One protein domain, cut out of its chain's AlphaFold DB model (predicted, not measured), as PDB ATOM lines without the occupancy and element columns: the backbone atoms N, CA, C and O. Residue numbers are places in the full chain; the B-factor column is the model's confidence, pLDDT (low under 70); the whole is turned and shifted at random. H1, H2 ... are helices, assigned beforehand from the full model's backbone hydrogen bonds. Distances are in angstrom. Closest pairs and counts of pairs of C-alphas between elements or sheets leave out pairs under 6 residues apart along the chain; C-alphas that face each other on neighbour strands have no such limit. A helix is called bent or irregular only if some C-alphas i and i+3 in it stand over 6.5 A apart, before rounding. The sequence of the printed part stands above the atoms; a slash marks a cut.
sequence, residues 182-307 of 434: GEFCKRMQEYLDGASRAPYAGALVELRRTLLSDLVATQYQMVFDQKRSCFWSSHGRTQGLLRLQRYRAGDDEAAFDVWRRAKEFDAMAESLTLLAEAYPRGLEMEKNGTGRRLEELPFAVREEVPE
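AT A GLANCE: This is residues 182 to 307 of the 434 residues of an uncharacterized protein of Myxococcales bacterium (UniProt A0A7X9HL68). A long helical hairpin, H3 and H4, both bent but running nearly straight, makes the length of an elongated bundle, and a shorter hairpin, H1 and H2, packs on one side of it, H1 on H3 and H4a, H2 on H4a. After H4, residues 289 to 307 form a tail with no named element that folds back along the bundle's length. The printed part has 126 residues with four named helices, in the order H1, H2, H3, H4, and no named strand; the class is all helix. It is compact, with a radius of gyration of the C-alphas of 15.9 A, and spans 57 by 28 by 19 A, only just a rod.

IN THESE COORDINATES: H4, residues 252 to 288, was assigned as one helix by its hydrogen bonds but is bent: C-alphas 277 and 280 are 6.6 A apart. Its arms are H4a, residues 252 to 277, 37.3 A long from C-alpha 252 at (-12.822, 45.847, 138.500), and H4b, residues 280 to 288, 12.2 A long, ending with C-alpha 288 at (19.594, 2.939, 143.831). H3, residues 221 to 248, was likewise assigned as one helix and is bent, with C-alphas 233 and 236 7.7 A apart; its arms are H3a, residues 221 to 233, 18.0 A, and H3b, residues 236 to 248, 18.4 A. H1, residues 182 to 196, is 21.0 A long and begins with C-alpha 182 at (-6.776, 9.280, 128.465). H2, residues 203 to 216, is 20.3 A long.

HOW THE PARTS SIT: H1, H2, H3a, H3b and H4a form a bundle, helices side by side, with mostly aligned packing. H4a and H3b are a hairpin, opposite ways at a shallow tilt of 17 degrees; their closest C-alphas, of Arg 246 and Ala 255, are 5.2 A apart. H2 touches H4a, the same way at 8 degrees, closest at the C-alphas of Arg 208 and Met 268, 6.7 A. H1 and H2 are a hairpin at a shallow tilt of 33 degrees, only just short of steep; the C-alphas of Tyr 191 and Leu 204 come closest, 6.4 A. H1 touches H3a, the C-alphas of Cys 185 and Cys 230 being closest at 5.4 A. H4b touches no helix. Every O i to N i+4 pair is within hydrogen-bond range in H1, H2, H3b, H4a and H4b; in H3a 7 of 9 are.

THE WHOLE: The two C-alphas farthest apart, of Gly 250 and Gly 289, are 57.2 A apart. The printed part has no cut. The links H2 to H3 and H3 to H4 are tight, and H1 to H2 is short. The mean pLDDT of the printed part is 89.2; residues 281 to 292 are under 70.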
ATOM      1  N   GLY A 182      -5.572   8.711 129.081       95.44
ATOM      2  CA  GLY A 182      -6.776   9.280 128.465       95.44
ATOM      3  C   GLY A 182      -7.748   9.913 129.470       95.44
ATOM      4  O   GLY A 182      -8.247  11.012 129.230       95.44
ATOM      5  N   GLU A 183      -7.985   9.261 130.613       97.69
ATOM      6  CA  GLU A 183      -8.832   9.818 131.677       97.69
ATOM      7  C   GLU A 183      -8.177  11.052 132.302       97.69
ATOM      8  O   GLU A 183      -8.833  12.083 132.456       97.69
ATOM      9  N   PHE A 184      -6.874  10.977 132.581       98.12
ATOM     10  CA  PHE A 184      -6.114  12.107 133.102       98.12
ATOM     11  C   PHE A 184      -6.235  13.332 132.192       98.12
ATOM     12  O   PHE A 184      -6.547  14.427 132.653       98.12
ATOM     13  N   CYS A 185      -6.028  13.159 130.886       97.94
ATOM     14  CA  CYS A 185      -6.074  14.261 129.931       97.94
ATOM     15  C   CYS A 185      -7.483  14.844 129.783       97.94
ATOM     16  O   CYS A 185      -7.626  16.054 129.623       97.94
ATOM     17  N   LYS A 186      -8.531  14.021 129.922       98.38
ATOM     18  CA  LYS A 186      -9.915  14.507 129.997       98.38
ATOM     19  C   LYS A 186     -10.135  15.385 131.236       98.38
ATOM     20  O   LYS A 186     -10.634  16.498 131.101       98.38
ATOM     21  N   ARG A 187      -9.711  14.928 132.420       98.38
ATOM     22  CA  ARG A 187      -9.789  15.705 133.675       98.38
ATOM     23  C   ARG A 187      -8.946  16.982 133.614       98.38
ATOM     24  O   ARG A 187      -9.355  18.025 134.113       98.38
ATOM     25  N   MET A 188      -7.787  16.926 132.960       98.50
ATOM     26  CA  MET A 188      -6.958  18.101 132.695       98.50
ATOM     27  C   MET A 188      -7.690  19.109 131.807       98.50
ATOM     28  O   MET A 188      -7.638  20.307 132.063       98.50
ATOM     29  N   GLN A 189      -8.409  18.645 130.783       98.00
ATOM     30  CA  GLN A 189      -9.205  19.535 129.945       98.00
ATOM     31  C   GLN A 189     -10.360  20.169 130.730       98.00
ATOM     32  O   GLN A 189     -10.606  21.359 130.569       98.00
ATOM     33  N   GLU A 190     -11.019  19.425 131.625       97.62
ATOM     34  CA  GLU A 190     -12.025  19.978 132.547       97.62
ATOM     35  C   GLU A 190     -11.433  21.094 133.425       97.62
ATOM     36  O   GLU A 190     -12.060  22.139 133.605       97.62
ATOM     37  N   TYR A 191     -10.199  20.913 133.909       98.25
ATOM     38  CA  TYR A 191      -9.465  21.938 134.650       98.25
ATOM     39  C   TYR A 191      -9.187  23.187 133.798       98.25
ATOM     40  O   TYR A 191      -9.496  24.302 134.219       98.25
ATOM     41  N   LEU A 192      -8.645  23.016 132.588       98.00
ATOM     42  CA  LEU A 192      -8.332  24.119 131.670       98.00
ATOM     43  C   LEU A 192      -9.586  24.900 131.253       98.00
ATOM     44  O   LEU A 192      -9.578  26.135 131.208       98.00
ATOM     45  N   ASP A 193     -10.675  24.184 130.984       96.25
ATOM     46  CA  ASP A 193     -11.979  24.757 130.672       96.25
ATOM     47  C   ASP A 193     -12.536  25.538 131.862       96.25
ATOM     48  O   ASP A 193     -13.045  26.643 131.683       96.25
ATOM     49  N   GLY A 194     -12.428  24.989 133.071       95.94
ATOM     50  CA  GLY A 194     -12.881  25.656 134.284       95.94
ATOM     51  C   GLY A 194     -12.056  26.905 134.609       95.94
ATOM     52  O   GLY A 194     -12.638  27.945 134.898       95.94
ATOM     53  N   ALA A 195     -10.728  26.873 134.451       95.69
ATOM     54  CA  ALA A 195      -9.886  28.071 134.562       95.69
ATOM     55  C   ALA A 195     -10.286  29.141 133.525       95.69
ATOM     56  O   ALA A 195     -10.278  30.345 133.787       95.69
ATOM     57  N   SER A 196     -10.713  28.710 132.342       94.81
ATOM     58  CA  SER A 196     -11.133  29.593 131.256       94.81
ATOM     59  C   SER A 196     -12.548  30.161 131.402       94.81
ATOM     60  O   SER A 196     -12.896  31.088 130.668       94.81
ATOM     61  N   ARG A 197     -13.384  29.638 132.304       94.25
ATOM     62  CA  ARG A 197     -14.791  30.043 132.453       94.25
ATOM     63  C   ARG A 197     -14.976  30.873 133.722       94.25
ATOM     64  O   ARG A 197     -14.515  30.498 134.789       94.25
ATOM     65  N   ALA A 198     -15.654  32.009 133.587       90.12
ATOM     66  CA  ALA A 198     -16.073  32.818 134.726       90.12
ATOM     67  C   ALA A 198     -17.381  32.265 135.338       90.12
ATOM     68  O   ALA A 198     -18.206  31.729 134.590       90.12
ATOM     69  N   PRO A 199     -17.621  32.452 136.648       95.31
ATOM     70  CA  PRO A 199     -16.686  32.996 137.637       95.31
ATOM     71  C   PRO A 199     -15.664  31.946 138.106       95.31
ATOM     72  O   PRO A 199     -15.823  30.749 137.867       95.31
ATOM     73  N   TYR A 200     -14.629  32.395 138.812       94.69
ATOM     74  CA  TYR A 200     -13.693  31.541 139.533       94.69
ATOM     75  C   TYR A 200     -14.441  30.554 140.436       94.69
ATOM     76  O   TYR A 200     -15.304  30.939 141.229       94.69
ATOM     77  N   ALA A 201     -14.051  29.283 140.361       93.19
ATOM     78  CA  ALA A 201     -14.602  28.219 141.183       93.19
ATOM     79  C   ALA A 201     -13.501  27.590 142.042       93.19
ATOM     80  O   ALA A 201     -12.555  27.011 141.510       93.19
ATOM     81  N   GLY A 202     -13.670  27.610 143.369       90.31
ATOM     82  CA  GLY A 202     -12.731  26.966 144.303       90.31
ATOM     83  C   GLY A 202     -12.579  25.454 144.080       90.31
ATOM     84  O   GLY A 202     -11.554  24.876 144.424       90.31
ATOM     85  N   ALA A 203     -13.549  24.817 143.412       94.31
ATOM     86  CA  ALA A 203     -13.460  23.421 142.978       94.31
ATOM     87  C   ALA A 203     -12.251  23.136 142.059       94.31
ATOM     88  O   ALA A 203     -11.797  21.994 141.992       94.31
ATOM     89  N   LEU A 204     -11.700  24.155 141.384       95.94
ATOM     90  CA  LEU A 204     -10.481  24.021 140.580       95.94
ATOM     91  C   LEU A 204      -9.271  23.607 141.417       95.94
ATOM     92  O   LEU A 204      -8.476  22.795 140.950       95.94
ATOM     93  N   VAL A 205      -9.177  24.081 142.660       96.62
ATOM     94  CA  VAL A 205      -8.066  23.761 143.568       96.62
ATOM     95  C   VAL A 205      -8.067  22.273 143.917       96.62
ATOM     96  O   VAL A 205      -7.019  21.625 143.922       96.62
ATOM     97  N   GLU A 206      -9.249  21.699 144.148       96.12
ATOM     98  CA  GLU A 206      -9.390  20.268 144.433       96.12
ATOM     99  C   GLU A 206      -9.160  19.405 143.187       96.12
ATOM    100  O   GLU A 206      -8.538  18.340 143.267       96.12
ATOM    101  N   LEU A 207      -9.571  19.881 142.007       97.38
ATOM    102  CA  LEU A 207      -9.250  19.214 140.746       97.38
ATOM    103  C   LEU A 207      -7.738  19.246 140.464       97.38
ATOM    104  O   LEU A 207      -7.166  18.214 140.108       97.38
ATOM    105  N   ARG A 208      -7.066  20.380 140.706       97.81
ATOM    106  CA  ARG A 208      -5.602  20.498 140.649       97.81
ATOM    107  C   ARG A 208      -4.937  19.527 141.618       97.81
ATOM    108  O   ARG A 208      -4.060  18.774 141.198       97.81
ATOM    109  N   ARG A 209      -5.369  19.473 142.884       97.00
ATOM    110  CA  ARG A 209      -4.849  18.510 143.874       97.00
ATOM    111  C   ARG A 209      -4.974  17.073 143.375       97.00
ATOM    112  O   ARG A 209      -4.013  16.313 143.477       97.00
ATOM    113  N   THR A 210      -6.130  16.722 142.818       96.25
ATOM    114  CA  THR A 210      -6.408  15.384 142.278       96.25
ATOM    115  C   THR A 210      -5.455  15.040 141.132       96.25
ATOM    116  O   THR A 210      -4.802  14.001 141.169       96.25
ATOM    117  N   LEU A 211      -5.314  15.933 140.147       98.06
ATOM    118  CA  LEU A 211      -4.419  15.747 139.000       98.06
ATOM    119  C   LEU A 211      -2.946  15.646 139.425       98.06
ATOM    120  O   LEU A 211      -2.215  14.782 138.954       98.06
ATOM    121  N   LEU A 212      -2.494  16.504 140.339       97.25
ATOM    122  CA  LEU A 212      -1.111  16.479 140.815       97.25
ATOM    123  C   LEU A 212      -0.813  15.211 141.631       97.25
ATOM    124  O   LEU A 212       0.246  14.610 141.463       97.25
ATOM    125  N   SER A 213      -1.749  14.771 142.476       94.12
ATOM    126  CA  SER A 213      -1.598  13.527 143.248       94.12
ATOM    127  C   SER A 213      -1.553  12.301 142.332       94.12
ATOM    128  O   SER A 213      -0.782  11.374 142.568       94.12
ATOM    129  N   ASP A 214      -2.319  12.313 141.240       95.12
ATOM    130  CA  ASP A 214      -2.278  11.264 140.222       95.12
ATOM    131  C   ASP A 214      -0.926  11.177 139.494       95.12
ATOM    132  O   ASP A 214      -0.437  10.083 139.191       95.12
ATOM    133  N   LEU A 215      -0.279  12.322 139.251       93.75
ATOM    134  CA  LEU A 215       1.075  12.359 138.698       93.75
ATOM    135  C   LEU A 215       2.092  11.729 139.653       93.75
ATOM    136  O   LEU A 215       2.919  10.943 139.203       93.75
ATOM    137  N   VAL A 216       1.999  12.001 140.958       90.62
ATOM    138  CA  VAL A 216       2.829  11.326 141.978       90.62
ATOM    139  C   VAL A 216       2.567   9.817 141.992       90.62
ATOM    140  O   VAL A 216       3.499   9.026 142.111       90.62
ATOM    141  N   ALA A 217       1.311   9.404 141.806       87.50
ATOM    142  CA  ALA A 217       0.930   7.996 141.752       87.50
ATOM    143  C   ALA A 217       1.306   7.288 140.428       87.50
ATOM    144  O   ALA A 217       1.143   6.069 140.294       87.50
ATOM    145  N   THR A 218       1.774   8.022 139.418       86.38
ATOM    146  CA  THR A 218       2.167   7.436 138.135       86.38
ATOM    147  C   THR A 218       3.509   6.724 138.301       86.38
ATOM    148  O   THR A 218       4.404   7.245 138.944       86.38
ATOM    149  N   GLN A 219       3.643   5.503 137.775       76.69
ATOM    150  CA  GLN A 219       4.823   4.655 138.028       76.69
ATOM    151  C   GLN A 219       5.929   4.822 136.981       76.69
ATOM    152  O   GLN A 219       7.112   4.651 137.271       76.69
ATOM    153  N   TYR A 220       5.549   5.128 135.741       78.00
ATOM    154  CA  TYR A 220       6.462   5.146 134.605       78.00
ATOM    155  C   TYR A 220       6.713   6.576 134.139       78.00
ATOM    156  O   TYR A 220       5.764   7.294 133.826       78.00
ATOM    157  N   GLN A 221       7.991   6.952 134.009       80.81
ATOM    158  CA  GLN A 221       8.421   8.280 133.545       80.81
ATOM    159  C   GLN A 221       7.739   8.684 132.229       80.81
ATOM    160  O   GLN A 221       7.189   9.773 132.120       80.81
ATOM    161  N   MET A 222       7.687   7.768 131.258       81.62
ATOM    162  CA  MET A 222       7.033   8.019 129.971       81.62
ATOM    163  C   MET A 222       5.548   8.389 130.129       81.62
ATOM    164  O   MET A 222       5.066   9.301 129.464       81.62
ATOM    165  N   VAL A 223       4.818   7.705 131.017       84.81
ATOM    166  CA  VAL A 223       3.391   7.973 131.272       84.81
ATOM    167  C   VAL A 223       3.220   9.295 132.023       84.81
ATOM    168  O   VAL A 223       2.318  10.070 131.708       84.81
ATOM    169  N   PHE A 224       4.106   9.583 132.978       89.94
ATOM    170  CA  PHE A 224       4.142  10.855 133.704       89.94
ATOM    171  C   PHE A 224       4.328  12.042 132.744       89.94
ATOM    172  O   PHE A 224       3.567  13.011 132.796       89.94
ATOM    173  N   ASP A 225       5.270  11.939 131.804       88.62
ATOM    174  CA  ASP A 225       5.526  12.985 130.811       88.62
ATOM    175  C   ASP A 225       4.375  13.136 129.806       88.62
ATOM    176  O   ASP A 225       3.972  14.261 129.495       88.62
ATOM    177  N   GLN A 226       3.771  12.028 129.361       92.38
ATOM    178  CA  GLN A 226       2.566  12.060 128.524       92.38
ATOM    179  C   GLN A 226       1.410  12.785 129.222       92.38
ATOM    180  O   GLN A 226       0.805  13.682 128.635       92.38
ATOM    181  N   LYS A 227       1.129  12.461 130.487       96.75
ATOM    182  CA  LYS A 227       0.092  13.138 131.276       96.75
ATOM    183  C   LYS A 227       0.374  14.633 131.417       96.75
ATOM    184  O   LYS A 227      -0.496  15.452 131.118       96.75
ATOM    185  N   ARG A 228       1.604  15.018 131.781       96.88
ATOM    186  CA  ARG A 228       2.017  16.433 131.850       96.88
ATOM    187  C   ARG A 228       1.807  17.167 130.526       96.88
ATOM    188  O   ARG A 228       1.355  18.312 130.532       96.88
ATOM    189  N   SER A 229       2.081  16.517 129.393       95.44
ATOM    190  CA  SER A 229       1.898  17.118 128.064       95.44
ATOM    191  C   SER A 229       0.451  17.559 127.785       95.44
ATOM    192  O   SER A 229       0.235  18.519 127.043       95.44
ATOM    193  N   CYS A 230      -0.547  16.950 128.437       96.94
ATOM    194  CA  CYS A 230      -1.952  17.329 128.276       96.94
ATOM    195  C   CYS A 230      -2.265  18.736 128.806       96.94
ATOM    196  O   CYS A 230      -3.130  19.408 128.252       96.94
ATOM    197  N   PHE A 231      -1.516  19.231 129.795       98.00
ATOM    198  CA  PHE A 231      -1.577  20.638 130.196       98.00
ATOM    199  C   PHE A 231      -0.837  21.530 129.188       98.00
ATOM    200  O   PHE A 231      -1.400  22.481 128.641       98.00
ATOM    201  N   TRP A 232       0.422  21.190 128.893       94.81
ATOM    202  CA  TRP A 232       1.312  22.031 128.086       94.81
ATOM    203  C   TRP A 232       0.854  22.202 126.633       94.81
ATOM    204  O   TRP A 232       1.028  23.277 126.064       94.81
ATOM    205  N   SER A 233       0.182  21.201 126.058       93.38
ATOM    206  CA  SER A 233      -0.406  21.272 124.710       93.38
ATOM    207  C   SER A 233      -1.479  22.362 124.554       93.38
ATOM    208  O   SER A 233      -1.713  22.855 123.450       93.38
ATOM    209  N   SER A 234      -2.113  22.773 125.656       92.56
ATOM    210  CA  SER A 234      -3.177  23.783 125.686       92.56
ATOM    211  C   SER A 234      -2.828  25.006 126.543       92.56
ATOM    212  O   SER A 234      -3.631  25.942 126.627       92.56
ATOM    213  N   HIS A 235      -1.627  25.039 127.128       95.25
ATOM    214  CA  HIS A 235      -1.176  26.096 128.031       95.25
ATOM    215  C   HIS A 235      -1.240  27.480 127.373       95.25
ATOM    216  O   HIS A 235      -1.953  28.360 127.850       95.25
ATOM    217  N   GLY A 236      -0.580  27.661 126.221       94.38
ATOM    218  CA  GLY A 236      -0.535  28.960 125.537       94.38
ATOM    219  C   GLY A 236      -1.914  29.471 125.102       94.38
ATOM    220  O   GLY A 236      -2.191  30.668 125.183       94.38
ATOM    221  N   ARG A 237      -2.817  28.562 124.702       94.56
ATOM    222  CA  ARG A 237      -4.205  28.902 124.345       94.56
ATOM    223  C   ARG A 237      -4.975  29.421 125.560       94.56
ATOM    224  O   ARG A 237      -5.621  30.460 125.472       94.56
ATOM    225  N   THR A 238      -4.878  28.712 126.681       96.31
ATOM    226  CA  THR A 238      -5.567  29.046 127.938       96.31
ATOM    227  C   THR A 238      -5.049  30.362 128.515       96.31
ATOM    228  O   THR A 238      -5.830  31.264 128.814       96.31
ATOM    229  N   GLN A 239      -3.725  30.530 128.559       95.69
ATOM    230  CA  GLN A 239      -3.074  31.768 128.985       95.69
ATOM    231  C   GLN A 239      -3.493  32.962 128.111       95.69
ATOM    232  O   GLN A 239      -3.826  34.039 128.615       95.69
ATOM    233  N   GLY A 240      -3.531  32.769 126.788       94.75
ATOM    234  CA  GLY A 240      -4.014  33.773 125.844       94.75
ATOM    235  C   GLY A 240      -5.472  34.156 126.096       94.75
ATOM    236  O   GLY A 240      -5.788  35.344 126.154       94.75
ATOM    237  N   LEU A 241      -6.348  33.172 126.304       95.44
ATOM    238  CA  LEU A 241      -7.766  33.392 126.574       95.44
ATOM    239  C   LEU A 241      -7.989  34.178 127.873       95.44
ATOM    240  O   LEU A 241      -8.727  35.162 127.862       95.44
ATOM    241  N   LEU A 242      -7.317  33.801 128.963       96.19
ATOM    242  CA  LEU A 242      -7.357  34.523 130.240       96.19
ATOM    243  C   LEU A 242      -6.925  35.984 130.067       96.19
ATOM    244  O   LEU A 242      -7.605  36.901 130.528       96.19
ATOM    245  N   ARG A 243      -5.843  36.233 129.319       94.69
ATOM    246  CA  ARG A 243      -5.390  37.597 129.010       94.69
ATOM    247  C   ARG A 243      -6.449  38.400 128.248       94.69
ATOM    248  O   ARG A 243      -6.721  39.541 128.616       94.69
ATOM    249  N   LEU A 244      -7.060  37.821 127.212       94.69
ATOM    250  CA  LEU A 244      -8.105  38.495 126.432       94.69
ATOM    251  C   LEU A 244      -9.361  38.761 127.277       94.69
ATOM    252  O   LEU A 244      -9.948  39.838 127.175       94.69
ATOM    253  N   GLN A 245      -9.758  37.827 128.143       95.50
ATOM    254  CA  GLN A 245     -10.886  38.018 129.060       95.50
ATOM    255  C   GLN A 245     -10.632  39.155 130.050       95.50
ATOM    256  O   GLN A 245     -11.507  39.998 130.232       95.50
ATOM    257  N   ARG A 246      -9.420  39.248 130.615       95.81
ATOM    258  CA  ARG A 246      -9.025  40.366 131.485       95.81
ATOM    259  C   ARG A 246      -9.166  41.705 130.772       95.81
ATOM    260  O   ARG A 246      -9.699  42.650 131.339       95.81
ATOM    261  N   TYR A 247      -8.729  41.790 129.518       95.56
ATOM    262  CA  TYR A 247      -8.850  43.028 128.746       95.56
ATOM    263  C   TYR A 247     -10.304  43.392 128.403       95.56
ATOM    264  O   TYR A 247     -10.627  44.567 128.223       95.56
ATOM    265  N   ARG A 248     -11.192  42.396 128.329       94.81
ATOM    266  CA  ARG A 248     -12.632  42.570 128.080       94.81
ATOM    267  C   ARG A 248     -13.458  42.807 129.337       94.81
ATOM    268  O   ARG A 248     -14.649  43.079 129.204       94.81
ATOM    269  N   ALA A 249     -12.863  42.725 130.524       95.19
ATOM    270  CA  ALA A 249     -13.577  42.929 131.776       95.19
ATOM    271  C   ALA A 249     -14.356  44.256 131.764       95.19
ATOM    272  O   ALA A 249     -13.839  45.293 131.337       95.19
ATOM    273  N   GLY A 250     -15.627  44.202 132.166       93.50
ATOM    274  CA  GLY A 250     -16.507  45.374 132.204       93.50
ATOM    275  C   GLY A 250     -16.223  46.296 133.389       93.50
ATOM    276  O   GLY A 250     -16.409  47.505 133.284       93.50
ATOM    277  N   ASP A 251     -15.728  45.727 134.486       93.44
ATOM    278  CA  ASP A 251     -15.457  46.401 135.752       93.44
ATOM    279  C   ASP A 251     -14.274  45.745 136.496       93.44
ATOM    280  O   ASP A 251     -13.665  44.779 136.016       93.44
ATOM    281  N   ASP A 252     -13.917  46.320 137.647       91.56
ATOM    282  CA  ASP A 252     -12.822  45.847 138.500       91.56
ATOM    283  C   ASP A 252     -13.078  44.421 139.032       91.56
ATOM    284  O   ASP A 252     -12.145  43.623 139.081       91.56
ATOM    285  N   GLU A 253     -14.324  44.065 139.365       93.25
ATOM    286  CA  GLU A 253     -14.675  42.744 139.914       93.25
ATOM    287  C   GLU A 253     -14.517  41.638 138.865       93.25
ATOM    288  O   GLU A 253     -13.888  40.611 139.122       93.25
ATOM    289  N   ALA A 254     -15.000  41.864 137.642       95.50
ATOM    290  CA  ALA A 254     -14.812  40.950 136.523       95.50
ATOM    291  C   ALA A 254     -13.330  40.814 136.139       95.50
ATOM    292  O   ALA A 254     -12.879  39.730 135.767       95.50
ATOM    293  N   ALA A 255     -12.548  41.896 136.230       94.81
ATOM    294  CA  ALA A 255     -11.110  41.837 135.991       94.81
ATOM    295  C   ALA A 255     -10.393  41.034 137.089       94.81
ATOM    296  O   ALA A 255      -9.533  40.207 136.777       94.81
ATOM    297  N   PHE A 256     -10.771  41.238 138.353       93.38
ATOM    298  CA  PHE A 256     -10.214  40.523 139.499       93.38
ATOM    299  C   PHE A 256     -10.569  39.031 139.485       93.38
ATOM    300  O   PHE A 256      -9.722  38.191 139.788       93.38
ATOM    301  N   ASP A 257     -11.778  38.668 139.050       95.31
ATOM    302  CA  ASP A 257     -12.162  37.274 138.802       95.31
ATOM    303  C   ASP A 257     -11.195  36.580 137.829       95.31
ATOM    304  O   ASP A 257     -10.709  35.476 138.090       95.31
ATOM    305  N   VAL A 258     -10.844  37.259 136.731       95.88
ATOM    306  CA  VAL A 258      -9.863  36.738 135.772       95.88
ATOM    307  C   VAL A 258      -8.481  36.606 136.415       95.88
ATOM    308  O   VAL A 258      -7.777  35.642 136.125       95.88
ATOM    309  N   TRP A 259      -8.082  37.530 137.297       94.25
ATOM    310  CA  TRP A 259      -6.812  37.420 138.025       94.25
ATOM    311  C   TRP A 259      -6.783  36.180 138.919       94.25
ATOM    312  O   TRP A 259      -5.778  35.477 138.923       94.25
ATOM    313  N   ARG A 260      -7.879  35.864 139.625       94.56
ATOM    314  CA  ARG A 260      -7.979  34.637 140.440       94.56
ATOM    315  C   ARG A 260      -7.816  33.384 139.590       94.56
ATOM    316  O   ARG A 260      -7.052  32.492 139.941       94.56
ATOM    317  N   ARG A 261      -8.494  33.336 138.441       96.19
ATOM    318  CA  ARG A 261      -8.397  32.210 137.500       96.19
ATOM    319  C   ARG A 261      -7.006  32.080 136.883       96.19
ATOM    320  O   ARG A 261      -6.504  30.967 136.774       96.19
ATOM    321  N   ALA A 262      -6.371  33.196 136.527       95.25
ATOM    322  CA  ALA A 262      -4.995  33.208 136.042       95.25
ATOM    323  C   ALA A 262      -4.010  32.734 137.114       95.25
ATOM    324  O   ALA A 262      -3.161  31.905 136.818       95.25
ATOM    325  N   LYS A 263      -4.178  33.173 138.364       94.81
ATOM    326  CA  LYS A 263      -3.318  32.761 139.475       94.81
ATOM    327  C   LYS A 263      -3.429  31.264 139.771       94.81
ATOM    328  O   LYS A 263      -2.410  30.612 139.950       94.81
ATOM    329  N   GLU A 264      -4.638  30.700 139.741       96.38
ATOM    330  CA  GLU A 264      -4.837  29.247 139.856       96.38
ATOM    331  C   GLU A 264      -4.215  28.487 138.668       96.38
ATOM    332  O   GLU A 264      -3.551  27.467 138.853       96.38
ATOM    333  N   PHE A 265      -4.360  29.005 137.444       97.06
ATOM    334  CA  PHE A 265      -3.721  28.437 136.254       97.06
ATOM    335  C   PHE A 265      -2.183  28.453 136.338       97.06
ATOM    336  O   PHE A 265      -1.552  27.430 136.061       97.06
ATOM    337  N   ASP A 266      -1.590  29.565 136.776       95.62
ATOM    338  CA  ASP A 266      -0.146  29.708 136.976       95.62
ATOM    339  C   ASP A 266       0.348  28.764 138.088       95.62
ATOM    340  O   ASP A 266       1.332  28.049 137.899       95.62
ATOM    341  N   ALA A 267      -0.397  28.643 139.193       96.25
ATOM    342  CA  ALA A 267      -0.079  27.715 140.281       96.25
ATOM    343  C   ALA A 267      -0.054  26.246 139.814       96.25
ATOM    344  O   ALA A 267       0.740  25.443 140.315       96.25
ATOM    345  N   MET A 268      -0.888  25.866 138.838       97.75
ATOM    346  CA  MET A 268      -0.800  24.551 138.191       97.75
ATOM    347  C   MET A 268       0.484  24.397 137.375       97.75
ATOM    348  O   MET A 268       1.171  23.386 137.518       97.75
ATOM    349  N   ALA A 269       0.833  25.386 136.548       96.94
ATOM    350  CA  ALA A 269       2.057  25.360 135.746       96.94
ATOM    351  C   ALA A 269       3.319  25.242 136.624       96.94
ATOM    352  O   ALA A 269       4.199  24.421 136.347       96.94
ATOM    353  N   GLU A 270       3.375  26.005 137.718       95.31
ATOM    354  CA  GLU A 270       4.445  25.944 138.718       95.31
ATOM    355  C   GLU A 270       4.499  24.565 139.390       95.31
ATOM    356  O   GLU A 270       5.549  23.920 139.402       95.31
ATOM    357  N   SER A 271       3.355  24.048 139.855       96.62
ATOM    358  CA  SER A 271       3.258  22.720 140.485       96.62
ATOM    359  C   SER A 271       3.744  21.597 139.556       96.62
ATOM    360  O   SER A 271       4.472  20.700 139.981       96.62
ATOM    361  N   LEU A 272       3.371  21.645 138.273       96.44
ATOM    362  CA  LEU A 272       3.809  20.676 137.264       96.44
ATOM    363  C   LEU A 272       5.309  20.764 136.967       96.44
ATOM    364  O   LEU A 272       5.915  19.747 136.621       96.44
ATOM    365  N   THR A 273       5.895  21.955 137.077       91.75
ATOM    366  CA  THR A 273       7.335  22.184 136.899       91.75
ATOM    367  C   THR A 273       8.109  21.617 138.087       91.75
ATOM    368  O   THR A 273       9.011  20.806 137.895       91.75
ATOM    369  N   LEU A 274       7.673  21.918 139.314       88.94
ATOM    370  CA  LEU A 274       8.257  21.361 140.538       88.94
ATOM    371  C   LEU A 274       8.192  19.826 140.567       88.94
ATOM    372  O   LEU A 274       9.173  19.164 140.913       88.94
ATOM    373  N   LEU A 275       7.062  19.234 140.161       91.56
ATOM    374  CA  LEU A 275       6.949  17.775 140.059       91.56
ATOM    375  C   LEU A 275       7.879  17.189 138.998       91.56
ATOM    376  O   LEU A 275       8.430  16.114 139.216       91.56
ATOM    377  N   ALA A 276       8.077  17.873 137.870       88.81
ATOM    378  CA  ALA A 276       8.986  17.417 136.821       88.81
ATOM    379  C   ALA A 276      10.431  17.285 137.302       88.81
ATOM    380  O   ALA A 276      11.138  16.378 136.881       88.81
ATOM    381  N   GLU A 277      10.859  18.189 138.180       84.50
ATOM    382  CA  GLU A 277      12.201  18.179 138.758       84.50
ATOM    383  C   GLU A 277      12.334  17.165 139.898       84.50
ATOM    384  O   GLU A 277      13.407  16.605 140.125       84.50
ATOM    385  N   ALA A 278      11.270  16.953 140.673       80.31
ATOM    386  CA  ALA A 278      11.296  16.087 141.848       80.31
ATOM    387  C   ALA A 278      11.077  14.600 141.505       80.31
ATOM    388  O   ALA A 278      11.671  13.731 142.144       80.31
ATOM    389  N   TYR A 279      10.258  14.297 140.493       81.56
ATOM    390  CA  TYR A 279       9.858  12.930 140.152       81.56
ATOM    391  C   TYR A 279      11.026  12.038 139.674       81.56
ATOM    392  O   TYR A 279      11.198  10.963 140.256       81.56
ATOM    393  N   PRO A 280      11.889  12.456 138.720       71.44
ATOM    394  CA  PRO A 280      13.026  11.643 138.280       71.44
ATOM    395  C   PRO A 280      14.011  11.361 139.416       71.44
ATOM    396  O   PRO A 280      14.416  10.218 139.601       71.44
ATOM    397  N   ARG A 281      14.306  12.374 140.245       68.19
ATOM    398  CA  ARG A 281      15.183  12.235 141.419       68.19
ATOM    399  C   ARG A 281      14.658  11.189 142.399       68.19
ATOM    400  O   ARG A 281      15.406  10.319 142.824       68.19
ATOM    401  N   GLY A 282      13.368  11.239 142.733       63.00
ATOM    402  CA  GLY A 282      12.755  10.246 143.617       63.00
ATOM    403  C   GLY A 282      12.796   8.828 143.036       63.00
ATOM    404  O   GLY A 282      13.072   7.873 143.762       63.00
ATOM    405  N   LEU A 283      12.554   8.685 141.730       64.38
ATOM    406  CA  LEU A 283      12.616   7.395 141.040       64.38
ATOM    407  C   LEU A 283      14.047   6.829 141.010       64.38
ATOM    408  O   LEU A 283      14.239   5.633 141.217       64.38
ATOM    409  N   GLU A 284      15.050   7.674 140.781       59.59
ATOM    410  CA  GLU A 284      16.469   7.302 140.839       59.59
ATOM    411  C   GLU A 284      16.885   6.886 142.256       59.59
ATOM    412  O   GLU A 284      17.500   5.833 142.425       59.59
ATOM    413  N   MET A 285      16.463   7.642 143.275       57.31
ATOM    414  CA  MET A 285      16.702   7.325 144.687       57.31
ATOM    415  C   MET A 285      16.055   5.998 145.122       57.31
ATOM    416  O   MET A 285      16.621   5.259 145.930       57.31
ATOM    417  N   GLU A 286      14.867   5.673 144.600       62.12
ATOM    418  CA  GLU A 286      14.221   4.373 144.825       62.12
ATOM    419  C   GLU A 286      15.010   3.242 144.148       62.12
ATOM    420  O   GLU A 286      15.299   2.226 144.783       62.12
ATOM    421  N   LYS A 287      15.412   3.434 142.884       55.91
ATOM    422  CA  LYS A 287      16.193   2.456 142.108       55.91
ATOM    423  C   LYS A 287      17.537   2.130 142.757       55.91
ATOM    424  O   LYS A 287      17.893   0.961 142.868       55.91
ATOM    425  N   ASN A 288      18.280   3.137 143.213       50.81
ATOM    426  CA  ASN A 288      19.594   2.939 143.831       50.81
ATOM    427  C   ASN A 288      19.510   2.633 145.346       50.81
ATOM    428  O   ASN A 288      20.522   2.337 145.983       50.81
ATOM    429  N   GLY A 289      18.305   2.647 145.931       48.97
ATOM    430  CA  GLY A 289      18.068   2.363 147.346       48.97
ATOM    431  C   GLY A 289      18.579   3.438 148.308       48.97
ATOM    432  O   GLY A 289      18.691   3.158 149.502       48.97
ATOM    433  N   THR A 290      18.895   4.636 147.809       43.12
ATOM    434  CA  THR A 290      19.340   5.790 148.612       43.12
ATOM    435  C   THR A 290      18.175   6.642 149.122       43.12
ATOM    436  O   THR A 290      18.365   7.530 149.951       43.12
ATOM    437  N   GLY A 291      16.951   6.346 148.680       55.81
ATOM    438  CA  GLY A 291      15.737   6.986 149.163       55.81
ATOM    439  C   GLY A 291      14.474   6.332 148.619       55.81
ATOM    440  O   GLY A 291      14.468   5.158 148.253       55.81
ATOM    441  N   ARG A 292      13.376   7.085 148.619       63.59
ATOM    442  CA  ARG A 292      12.077   6.634 148.111       63.59
ATOM    443  C   ARG A 292      11.587   7.594 147.038       63.59
ATOM    444  O   ARG A 292      11.874   8.790 147.109       63.59
ATOM    445  N   ARG A 293      10.806   7.072 146.091       72.44
ATOM    446  CA  ARG A 293      10.034   7.913 145.176       72.44
ATOM    447  C   ARG A 293       9.069   8.797 145.958       72.44
ATOM    448  O   ARG A 293       8.749   8.505 147.111       72.44
ATOM    449  N   LEU A 294       8.591   9.860 145.319       76.19
ATOM    450  CA  LEU A 294       7.552  10.703 145.903       76.19
ATOM    451  C   LEU A 294       6.331   9.832 146.235       76.19
ATOM    452  O   LEU A 294       5.742   9.216 145.350       76.19
ATOM    453  N   GLU A 295       5.994   9.746 147.523       76.69
ATOM    454  CA  GLU A 295       4.767   9.096 148.007       76.69
ATOM    455  C   GLU A 295       3.622  10.122 148.127       76.69
ATOM    456  O   GLU A 295       2.452   9.757 148.044       76.69
ATOM    457  N   GLU A 296       3.965  11.407 148.261       83.38
ATOM    458  CA  GLU A 296       3.047  12.537 148.422       83.38
ATOM    459  C   GLU A 296       3.552  13.765 147.646       83.38
ATOM    460  O   GLU A 296       4.693  13.806 147.171       83.38
ATOM    461  N   LEU A 297       2.698  14.785 147.513       87.25
ATOM    462  CA  LEU A 297       3.079  16.048 146.888       87.25
ATOM    463  C   LEU A 297       4.159  16.757 147.724       87.25
ATOM    464  O   LEU A 297       3.952  16.970 148.918       87.25
ATOM    465  N   PRO A 298       5.275  17.204 147.116       84.81
ATOM    466  CA  PRO A 298       6.363  17.865 147.843       84.81
ATOM    467  C   PRO A 298       6.039  19.319 148.232       84.81
ATOM    468  O   PRO A 298       6.891  20.037 148.748       84.81
ATOM    469  N   PHE A 299       4.816  19.771 147.963       89.06
ATOM    470  CA  PHE A 299       4.323  21.113 148.234       89.06
ATOM    471  C   PHE A 299       2.829  21.062 148.565       89.06
ATOM    472  O   PHE A 299       2.106  20.136 148.187       89.06
ATOM    473  N   ALA A 300       2.343  22.087 149.260       89.50
ATOM    474  CA  ALA A 300       0.930  22.195 149.578       89.50
ATOM    475  C   ALA A 300       0.140  22.729 148.373       89.50
ATOM    476  O   ALA A 300       0.448  23.794 147.849       89.50
ATOM    477  N   VAL A 301      -0.935  22.038 147.992       93.19
ATOM    478  CA  VAL A 301      -1.935  22.583 147.059       93.19
ATOM    479  C   VAL A 301      -2.939  23.389 147.871       93.19
ATOM    480  O   VAL A 301      -3.612  22.839 148.747       93.19
ATOM    481  N   ARG A 302      -2.999  24.697 147.637       91.94
ATOM    482  CA  ARG A 302      -3.907  25.637 148.306       91.94
ATOM    483  C   ARG A 302      -4.397  26.656 147.290       91.94
ATOM    484  O   ARG A 302      -3.722  26.887 146.289       91.94
ATOM    485  N   GLU A 303      -5.550  27.252 147.567       90.38
ATOM    486  CA  GLU A 303      -6.006  28.403 146.799       90.38
ATOM    487  C   GLU A 303      -4.996  29.546 146.941       90.38
ATOM    488  O   GLU A 303      -4.663  29.960 148.054       90.38
ATOM    489  N   GLU A 304      -4.527  30.059 145.808       85.06
ATOM    490  CA  GLU A 304      -3.718  31.268 145.758       85.06
ATOM    491  C   GLU A 304      -4.611  32.447 145.397       85.06
ATOM    492  O   GLU A 304      -4.973  32.658 144.239       85.06
ATOM    493  N   VAL A 305      -4.986  33.223 146.412       84.69
ATOM    494  CA  VAL A 305      -5.747  34.451 146.200       84.69
ATOM    495  C   VAL A 305      -4.769  35.532 145.730       84.69
ATOM    496  O   VAL A 305      -3.814  35.822 146.453       84.69
ATOM    497  N   PRO A 306      -4.971  36.140 144.544       86.62
ATOM    498  CA  PRO A 306      -4.171  37.274 144.110       86.62
ATOM    499  C   PRO A 306      -4.252  38.398 145.137       86.62
ATOM    500  O   PRO A 306      -5.322  38.661 145.698       86.62
ATOM    501  N   GLU A 307      -3.140  39.099 145.332       86.19
ATOM    502  CA  GLU A 307      -3.146  40.324 146.118       86.19
ATOM    503  C   GLU A 307      -4.163  41.308 145.543       86.19
ATOM    504  O   GLU A 307      -4.307  41.493 144.327       86.19
TER     505      GLU A 307